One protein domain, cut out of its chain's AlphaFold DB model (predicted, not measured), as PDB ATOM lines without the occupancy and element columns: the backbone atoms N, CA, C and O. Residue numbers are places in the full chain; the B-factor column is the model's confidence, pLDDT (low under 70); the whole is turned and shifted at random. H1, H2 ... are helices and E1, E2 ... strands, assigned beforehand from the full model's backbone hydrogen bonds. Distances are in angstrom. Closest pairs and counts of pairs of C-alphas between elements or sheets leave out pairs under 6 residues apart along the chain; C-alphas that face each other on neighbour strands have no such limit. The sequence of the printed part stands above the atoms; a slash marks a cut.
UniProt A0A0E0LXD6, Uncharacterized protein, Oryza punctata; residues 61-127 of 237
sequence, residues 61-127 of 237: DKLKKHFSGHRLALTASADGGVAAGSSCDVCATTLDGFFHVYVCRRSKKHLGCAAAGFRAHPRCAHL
ATOM      1  N   ASP A  61     122.068 244.918 332.383       90.25
ATOM      2  CA  ASP A  61     122.264 244.990 330.933       90.25
ATOM      3  C   ASP A  61     122.671 246.397 330.455       90.25
ATOM      4  O   ASP A  61     123.250 246.548 329.380       90.25
ATOM      5  N   LYS A  62     122.364 247.446 331.231       91.50
ATOM      6  CA  LYS A  62     122.559 248.847 330.846       91.50
ATOM      7  C   LYS A  62     123.048 249.710 332.005       91.50
ATOM      8  O   LYS A  62     122.333 249.937 332.977       91.50
ATOM      9  N   LEU A  63     124.181 250.371 331.796       90.38
ATOM     10  CA  LEU A  63     124.701 251.412 332.679       90.38
ATOM     11  C   LEU A  63     124.357 252.792 332.118       90.38
ATOM     12  O   LEU A  63     124.937 253.263 331.138       90.38
ATOM     13  N   LYS A  64     123.372 253.456 332.735       86.00
ATOM     14  CA  LYS A  64     122.914 254.794 332.311       86.00
ATOM     15  C   LYS A  64     123.834 255.925 332.782       86.00
ATOM     16  O   LYS A  64     123.877 256.960 332.123       86.00
ATOM     17  N   LYS A  65     124.519 255.738 333.912       84.25
ATOM     18  CA  LYS A  65     125.413 256.716 334.544       84.25
ATOM     19  C   LYS A  65     126.744 256.032 334.847       84.25
ATOM     20  O   LYS A  65     126.913 255.477 335.924       84.25
ATOM     21  N   HIS A  66     127.642 256.009 333.871       88.56
ATOM     22  CA  HIS A  66     129.000 255.507 334.057       88.56
ATOM     23  C   HIS A  66     129.957 256.679 334.312       88.56
ATOM     24  O   HIS A  66     129.744 257.768 333.773       88.56
ATOM     25  N   PHE A  67     131.017 256.465 335.093       87.50
ATOM     26  CA  PHE A  67     131.976 257.514 335.474       87.50
ATOM     27  C   PHE A  67     132.712 258.134 334.276       87.50
ATOM     28  O   PHE A  67     133.110 259.291 334.327       87.50
ATOM     29  N   SER A  68     132.837 257.408 333.161       85.06
ATOM     30  CA  SER A  68     133.389 257.956 331.912       85.06
ATOM     31  C   SER A  68     132.406 258.846 331.135       85.06
ATOM     32  O   SER A  68     132.719 259.300 330.042       85.06
ATOM     33  N   GLY A  69     131.190 259.066 331.647       86.12
ATOM     34  CA  GLY A  69     130.144 259.843 330.972       86.12
ATOM     35  C   GLY A  69     129.459 259.111 329.811       86.12
ATOM     36  O   GLY A  69     128.542 259.657 329.186       86.12
ATOM     37  N   HIS A  70     129.866 257.874 329.515       86.81
ATOM     38  CA  HIS A  70     129.255 257.026 328.496       86.81
ATOM     39  C   HIS A  70     128.026 256.276 329.034       86.81
ATOM     40  O   HIS A  70     127.898 255.993 330.224       86.81
ATOM     41  N   ARG A  71     127.099 255.929 328.133       88.75
ATOM     42  CA  ARG A  71     125.994 255.006 328.431       88.75
ATOM     43  C   ARG A  71     126.380 253.641 327.897       88.75
ATOM     44  O   ARG A  71     126.478 253.484 326.682       88.75
ATOM     45  N   LEU A  72     126.598 252.676 328.778       90.62
ATOM     46  CA  LEU A  72     127.105 251.367 328.384       90.62
ATOM     47  C   LEU A  72     125.979 250.339 328.328       90.62
ATOM     48  O   LEU A  72     125.033 250.402 329.114       90.62
ATOM     49  N   ALA A  73     126.083 249.396 327.401       91.25
ATOM     50  CA  ALA A  73     125.249 248.205 327.356       91.25
ATOM     51  C   ALA A  73     126.140 246.967 327.417       91.25
ATOM     52  O   ALA A  73     127.175 246.929 326.752       91.25
ATOM     53  N   LEU A  74     125.738 245.977 328.208       91.50
ATOM     54  CA  LEU A  74     126.369 244.670 328.211       91.50
ATOM     55  C   LEU A  74     125.995 243.974 326.904       91.50
ATOM     56  O   LEU A  74     124.818 243.863 326.571       91.50
ATOM     57  N   THR A  75     126.990 243.576 326.127       89.12
ATOM     58  CA  THR A  75     126.801 242.952 324.816       89.12
ATOM     59  C   THR A  75     127.698 241.729 324.735       89.12
ATOM     60  O   THR A  75     128.810 241.752 325.269       89.12
ATOM     61  N   ALA A  76     127.220 240.663 324.095       85.62
ATOM     62  CA  ALA A  76     128.078 239.536 323.770       85.62
ATOM     63  C   ALA A  76     129.232 240.032 322.890       85.62
ATOM     64  O   ALA A  76     129.027 240.859 322.000       85.62
ATOM     65  N   SER A  77     130.453 239.568 323.139       79.38
ATOM     66  CA  SER A  77     131.641 240.078 322.447       79.38
ATOM     67  C   SER A  77     131.554 239.892 320.927       79.38
ATOM     68  O   SER A  77     131.989 240.774 320.188       79.38
ATOM     69  N   ALA A  78     130.910 238.808 320.473       74.44
ATOM     70  CA  ALA A  78     130.620 238.551 319.062       74.44
ATOM     71  C   ALA A  78     129.695 239.618 318.440       74.44
ATOM     72  O   ALA A  78     129.976 240.123 317.356       74.44
ATOM     73  N   ASP A  79     128.642 240.023 319.154       73.06
ATOM     74  CA  ASP A  79     127.645 240.989 318.664       73.06
ATOM     75  C   ASP A  79     128.089 242.448 318.850       73.06
ATOM     76  O   ASP A  79     127.642 243.358 318.153       73.06
ATOM     77  N   GLY A  80     128.981 242.696 319.813       60.94
ATOM     78  CA  GLY A  80     129.448 244.029 320.194       60.94
ATOM     79  C   GLY A  80     130.455 244.648 319.225       60.94
ATOM     80  O   GLY A  80     131.031 245.696 319.543       60.94
ATOM     81  N   GLY A  81     130.726 243.995 318.089       66.19
ATOM     82  CA  GLY A  81     131.755 244.413 317.136       66.19
ATOM     83  C   GLY A  81     133.108 244.600 317.820       66.19
ATOM     84  O   GLY A  81     133.795 245.593 317.574       66.19
ATOM     85  N   VAL A  82     133.426 243.735 318.789       69.38
ATOM     86  CA  VAL A  82     134.720 243.718 319.469       69.38
ATOM     87  C   VAL A  82     135.675 242.995 318.529       69.38
ATOM     88  O   VAL A  82     135.644 241.773 318.427       69.38
ATOM     89  N   ALA A  83     136.483 243.749 317.786       71.31
ATOM     90  CA  ALA A  83     137.520 243.152 316.954       71.31
ATOM     91  C   ALA A  83     138.558 242.449 317.844       71.31
ATOM     92  O   ALA A  83     138.821 242.913 318.958       71.31
ATOM     93  N   ALA A  84     139.162 241.369 317.347       74.75
ATOM     94  CA  ALA A  84     140.277 240.715 318.027       74.75
ATOM     95  C   ALA A  84     141.371 241.741 318.366       74.75
ATOM     96  O   ALA A  84     141.697 242.600 317.544       74.75
ATOM     97  N   GLY A  85     141.898 241.687 319.592       77.19
ATOM     98  CA  GLY A  85     142.878 242.663 320.080       77.19
ATOM     99  C   GLY A  85     142.285 244.005 320.530       77.19
ATOM    100  O   GLY A  85     143.034 244.934 320.836       77.19
ATOM    101  N   SER A  86     140.956 244.134 320.613       83.81
ATOM    102  CA  SER A  86     140.332 245.299 321.251       83.81
ATOM    103  C   SER A  86     140.719 245.370 322.729       83.81
ATOM    104  O   SER A  86     140.630 244.387 323.462       83.81
ATOM    105  N   SER A  87     141.085 246.561 323.197       85.94
ATOM    106  CA  SER A  87     141.437 246.804 324.599       85.94
ATOM    107  C   SER A  87     140.282 247.422 325.385       85.94
ATOM    108  O   SER A  87     139.558 248.268 324.862       85.94
ATOM    109  N   CYS A  88     140.183 247.099 326.668       87.31
ATOM    110  CA  CYS A  88     139.375 247.820 327.642       87.31
ATOM    111  C   CYS A  88     139.923 249.235 327.853       87.31
ATOM    112  O   CYS A  88     141.097 249.411 328.170       87.31
ATOM    113  N   ASP A  89     139.070 250.250 327.750       88.31
ATOM    114  CA  ASP A  89     139.460 251.651 327.926       88.31
ATOM    115  C   ASP A  89     139.834 252.007 329.366       88.31
ATOM    116  O   ASP A  89     140.473 253.032 329.589       88.31
ATOM    117  N   VAL A  90     139.440 251.174 330.336       88.50
ATOM    118  CA  VAL A  90     139.681 251.402 331.766       88.50
ATOM    119  C   VAL A  90     140.996 250.771 332.213       88.50
ATOM    120  O   VAL A  90     141.848 251.465 332.750       88.50
ATOM    121  N   CYS A  91     141.200 249.471 332.003       86.00
ATOM    122  CA  CYS A  91     142.426 248.788 332.444       86.00
ATOM    123  C   CYS A  91     143.491 248.647 331.345       86.00
ATOM    124  O   CYS A  91     144.575 248.149 331.626       86.00
ATOM    125  N   ALA A  92     143.197 249.079 330.114       84.50
ATOM    126  CA  ALA A  92     144.083 248.982 328.953       84.50
ATOM    127  C   ALA A  92     144.512 247.549 328.570       84.50
ATOM    128  O   ALA A  92     145.438 247.381 327.777       84.50
ATOM    129  N   THR A  93     143.843 246.510 329.083       81.00
ATOM    130  CA  THR A  93     144.097 245.118 328.681       81.00
ATOM    131  C   THR A  93     143.142 244.633 327.618       81.00
ATOM    132  O   THR A  93     142.078 245.217 327.405       81.00
ATOM    133  N   THR A  94     143.525 243.544 326.954       85.19
ATOM    134  CA  THR A  94     142.682 242.914 325.944       85.19
ATOM    135  C   THR A  94     141.331 242.466 326.518       85.19
ATOM    136  O   THR A  94     141.215 242.040 327.672       85.19
ATOM    137  N   LEU A  95     140.298 242.606 325.695       83.06
ATOM    138  CA  LEU A  95     138.960 242.062 325.915       83.06
ATOM    139  C   LEU A  95     138.850 240.614 325.403       83.06
ATOM    140  O   LEU A  95     137.791 240.005 325.547       83.06
ATOM    141  N   ASP A  96     139.919 240.067 324.816       81.62
ATOM    142  CA  ASP A  96     139.942 238.704 324.289       81.62
ATOM    143  C   ASP A  96     139.635 237.679 325.389       81.62
ATOM    144  O   ASP A  96     140.023 237.820 326.551       81.62
ATOM    145  N   GLY A  97     138.909 236.633 325.005       77.56
ATOM    146  CA  GLY A  97     138.473 235.576 325.908       77.56
ATOM    147  C   GLY A  97     137.193 235.895 326.677       77.56
ATOM    148  O   GLY A  97     136.526 234.955 327.080       77.56
ATOM    149  N   PHE A  98     136.786 237.158 326.832       80.12
ATOM    150  CA  PHE A  98     135.526 237.487 327.505       80.12
ATOM    151  C   PHE A  98     134.330 237.246 326.586       80.12
ATOM    152  O   PHE A  98     134.298 237.736 325.458       80.12
ATOM    153  N   PHE A  99     133.299 236.566 327.090       83.62
ATOM    154  CA  PHE A  99     132.057 236.347 326.336       83.62
ATOM    155  C   PHE A  99     131.178 237.592 326.243       83.62
ATOM    156  O   PHE A  99     130.408 237.727 325.296       83.62
ATOM    157  N   HIS A 100     131.285 238.497 327.217       88.94
ATOM    158  CA  HIS A 100     130.485 239.712 327.287       88.94
ATOM    159  C   HIS A 100     131.329 240.901 327.730       88.94
ATOM    160  O   HIS A 100     132.155 240.797 328.639       88.94
ATOM    161  N   VAL A 101     131.057 242.057 327.135       90.00
ATOM    162  CA  VAL A 101     131.719 243.322 327.458       90.00
ATOM    163  C   VAL A 101     130.706 244.456 327.500       90.00
ATOM    164  O   VAL A 101     129.644 244.392 326.878       90.00
ATOM    165  N   TYR A 102     131.032 245.523 328.222       90.81
ATOM    166  CA  TYR A 102     130.268 246.757 328.127       90.81
ATOM    167  C   TYR A 102     130.752 247.569 326.943       90.81
ATOM    168  O   TYR A 102     131.935 247.881 326.857       90.81
ATOM    169  N   VAL A 103     129.830 247.960 326.069       89.75
ATOM    170  CA  VAL A 103     130.109 248.832 324.926       89.75
ATOM    171  C   VAL A 103     129.255 250.086 325.033       89.75
ATOM    172  O   VAL A 103     128.083 250.036 325.420       89.75
ATOM    173  N   CYS A 104     129.831 251.239 324.700       89.00
ATOM    174  CA  CYS A 104     129.088 252.485 324.625       89.00
ATOM    175  C   CYS A 104     127.980 252.384 323.573       89.00
ATOM    176  O   CYS A 104     128.236 252.225 322.380       89.00
ATOM    177  N   ARG A 105     126.726 252.567 323.999       78.50
ATOM    178  CA  ARG A 105     125.618 252.769 323.067       78.50
ATOM    179  C   ARG A 105     125.755 254.144 322.427       78.50
ATOM    180  O   ARG A 105     125.932 255.144 323.129       78.50
ATOM    181  N   ARG A 106     125.615 254.202 321.097       67.81
ATOM    182  CA  ARG A 106     125.521 255.470 320.360       67.81
ATOM    183  C   ARG A 106     124.486 256.363 321.041       67.81
ATOM    184  O   ARG A 106     123.343 255.967 321.263       67.81
ATOM    185  N   SER A 107     124.900 257.570 321.391       62.78
ATOM    186  CA  SER A 107     124.008 258.604 321.905       62.78
ATOM    187  C   SER A 107     124.303 259.899 321.166       62.78
ATOM    188  O   SER A 107     125.434 260.105 320.730       62.78
ATOM    189  N   LYS A 108     123.309 260.790 321.050       58.97
ATOM    190  CA  LYS A 108     123.475 262.091 320.373       58.97
ATOM    191  C   LYS A 108     124.626 262.938 320.950       58.97
ATOM    192  O   LYS A 108     125.167 263.770 320.242       58.97
ATOM    193  N   LYS A 109     125.014 262.712 322.214       62.47
ATOM    194  CA  LYS A 109     126.140 263.397 322.878       62.47
ATOM    195  C   LYS A 109     127.516 262.806 322.544       62.47
ATOM    196  O   LYS A 109     128.517 263.474 322.744       62.47
ATOM    197  N   HIS A 110     127.563 261.572 322.045       62.50
ATOM    198  CA  HIS A 110     128.787 260.800 321.814       62.50
ATOM    199  C   HIS A 110     128.819 260.258 320.378       62.50
ATOM    200  O   HIS A 110     129.016 259.060 320.164       62.50
ATOM    201  N   LEU A 111     128.575 261.123 319.382       55.75
ATOM    202  CA  LEU A 111     128.586 260.739 317.959       55.75
ATOM    203  C   LEU A 111     129.929 260.110 317.533       55.75
ATOM    204  O   LEU A 111     129.943 259.217 316.690       55.75
ATOM    205  N   GLY A 112     131.037 260.503 318.175       56.03
ATOM    206  CA  GLY A 112     132.380 259.962 317.929       56.03
ATOM    207  C   GLY A 112     132.642 258.553 318.482       56.03
ATOM    208  O   GLY A 112     133.630 257.930 318.105       56.03
ATOM    209  N   CYS A 113     131.764 257.987 319.322       65.94
ATOM    210  CA  CYS A 113     131.964 256.638 319.872       65.94
ATOM    211  C   CYS A 113     131.725 255.504 318.860       65.94
ATOM    212  O   CYS A 113     131.837 254.339 319.220       65.94
ATOM    213  N   ALA A 114     131.354 255.791 317.613       52.84
ATOM    214  CA  ALA A 114     130.986 254.754 316.652       52.84
ATOM    215  C   ALA A 114     132.182 253.990 316.048       52.84
ATOM    216  O   ALA A 114     131.992 252.839 315.670       52.84
ATOM    217  N   ALA A 115     133.373 254.599 315.963       52.72
ATOM    218  CA  ALA A 115     134.545 253.994 315.309       52.72
ATOM    219  C   ALA A 115     135.557 253.378 316.296       52.72
ATOM    220  O   ALA A 115     136.122 252.328 316.018       52.72
ATOM    221  N   ALA A 116     135.737 253.988 317.474       59.94
ATOM    222  CA  ALA A 116     136.672 253.536 318.517       59.94
ATOM    223  C   ALA A 116     136.016 253.470 319.912       59.94
ATOM    224  O   ALA A 116     136.685 253.655 320.920       59.94
ATOM    225  N   GLY A 117     134.688 253.306 319.962       77.88
ATOM    226  CA  GLY A 117     133.854 253.536 321.144       77.88
ATOM    227  C   GLY A 117     134.348 252.928 322.447       77.88
ATOM    228  O   GLY A 117     134.961 251.868 322.448       77.88
ATOM    229  N   PHE A 118     133.993 253.590 323.552       86.81
ATOM    230  CA  PHE A 118     134.348 253.152 324.897       86.81
ATOM    231  C   PHE A 118     133.826 251.736 325.170       86.81
ATOM    232  O   PHE A 118     132.629 251.457 325.032       86.81
ATOM    233  N   ARG A 119     134.731 250.863 325.593       88.88
ATOM    234  CA  ARG A 119     134.562 249.460 325.930       88.88
ATOM    235  C   ARG A 119     135.201 249.187 327.281       88.88
ATOM    236  O   ARG A 119     136.293 249.660 327.589       88.88
ATOM    237  N   ALA A 120     134.539 248.377 328.087       89.75
ATOM    238  CA  ALA A 120     135.067 247.985 329.382       89.75
ATOM    239  C   ALA A 120     134.738 246.529 329.696       89.75
ATOM    240  O   ALA A 120     133.656 246.039 329.356       89.75
ATOM    241  N   HIS A 121     135.646 245.850 330.403       89.88
ATOM    242  CA  HIS A 121     135.307 244.582 331.047       89.88
ATOM    243  C   HIS A 121     134.132 244.785 332.009       89.88
ATOM    244  O   HIS A 121     134.014 245.862 332.607       89.88
ATOM    245  N   PRO A 122     133.313 243.751 332.255       88.50
ATOM    246  CA  PRO A 122     132.208 243.842 333.205       88.50
ATOM    247  C   PRO A 122     132.609 244.356 334.587       88.50
ATOM    248  O   PRO A 122     131.925 245.211 335.141       88.50
ATOM    249  N   ARG A 123     133.753 243.913 335.122       88.12
ATOM    250  CA  ARG A 123     134.265 244.402 336.411       88.12
ATOM    251  C   ARG A 123     134.739 245.855 336.337       88.12
ATOM    252  O   ARG A 123     134.417 246.636 337.223       88.12
ATOM    253  N   CYS A 124     135.441 246.235 335.270       89.88
ATOM    254  CA  CYS A 124     135.921 247.603 335.072       89.88
ATOM    255  C   CYS A 124     134.778 248.620 334.952       89.88
ATOM    256  O   CYS A 124     134.886 249.723 335.478       89.88
ATOM    257  N   ALA A 125     133.679 248.242 334.295       90.56
ATOM    258  CA  ALA A 125     132.512 249.103 334.111       90.56
ATOM    259  C   ALA A 125     131.728 249.375 335.411       90.56
ATOM    260  O   ALA A 125     130.958 250.330 335.480       90.56
ATOM    261  N   HIS A 126     131.905 248.538 336.434       90.25
ATOM    262  CA  HIS A 126     131.232 248.672 337.731       90.25
ATOM    263  C   HIS A 126     132.169 249.127 338.846       90.25
ATOM    264  O   HIS A 126     131.805 249.058 340.020       90.25
ATOM    265  N   LEU A 127     133.372 249.593 338.503       90.12
ATOM    266  CA  LEU A 127     134.250 250.177 339.502       90.12
ATOM    267  C   LEU A 127     133.585 251.411 340.124       90.12
ATOM    268  O   LEU A 127     132.991 252.223 339.405       90.12
TER     269      LEU A 127
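Overview. This is residues 61 to 127 of the 237 residues of an uncharacterized protein of Oryza punctata (UniProt A0A0E0LXD6). Little of this domain is regular structure: loops gather round a small two-stranded antiparallel hairpin, E1 and E2, with one short helix, H2, near E2 and another, H1, near E2's end at Cys 104. Short pairings tie residues 62 to 63 to E1 and 119 to 120 to E2. The printed part has 67 residues, 18 in named elements, ordered E1, E2, H1, H2; its class is mixed. It is compact, radius of gyration of the C-alphas 10.7 A, spanning 30 by 24 by 21 A.

Along the chain. E1, residues 72 to 76, 12.7 A long, begins at C-alpha 72 (127.105, 251.367, 328.384). E2, residues 100 to 104, measures 13.1 A. H1 holds residues 113 to 116; H2, residues 122 to 125, ends at C-alpha 125 (132.512, 249.103, 334.111).

Arrangement. In the hairpin, N 73 and O 103 are within hydrogen-bond range at 2.9 A. The closest C-alphas of E2 and H2, Val 101 and Pro 122, are 5.8 A apart. H1 is apart from E1 and H2. Both helices are too short for O i to N i+4 pairs; their single O i to N i+3 pairs are out of range.

Size, cuts and confidence. The printed part has no cut. The E1 to E2 link is long, 23 residues. Residues 80 to 82 and 106 to 116 have pLDDT under 70.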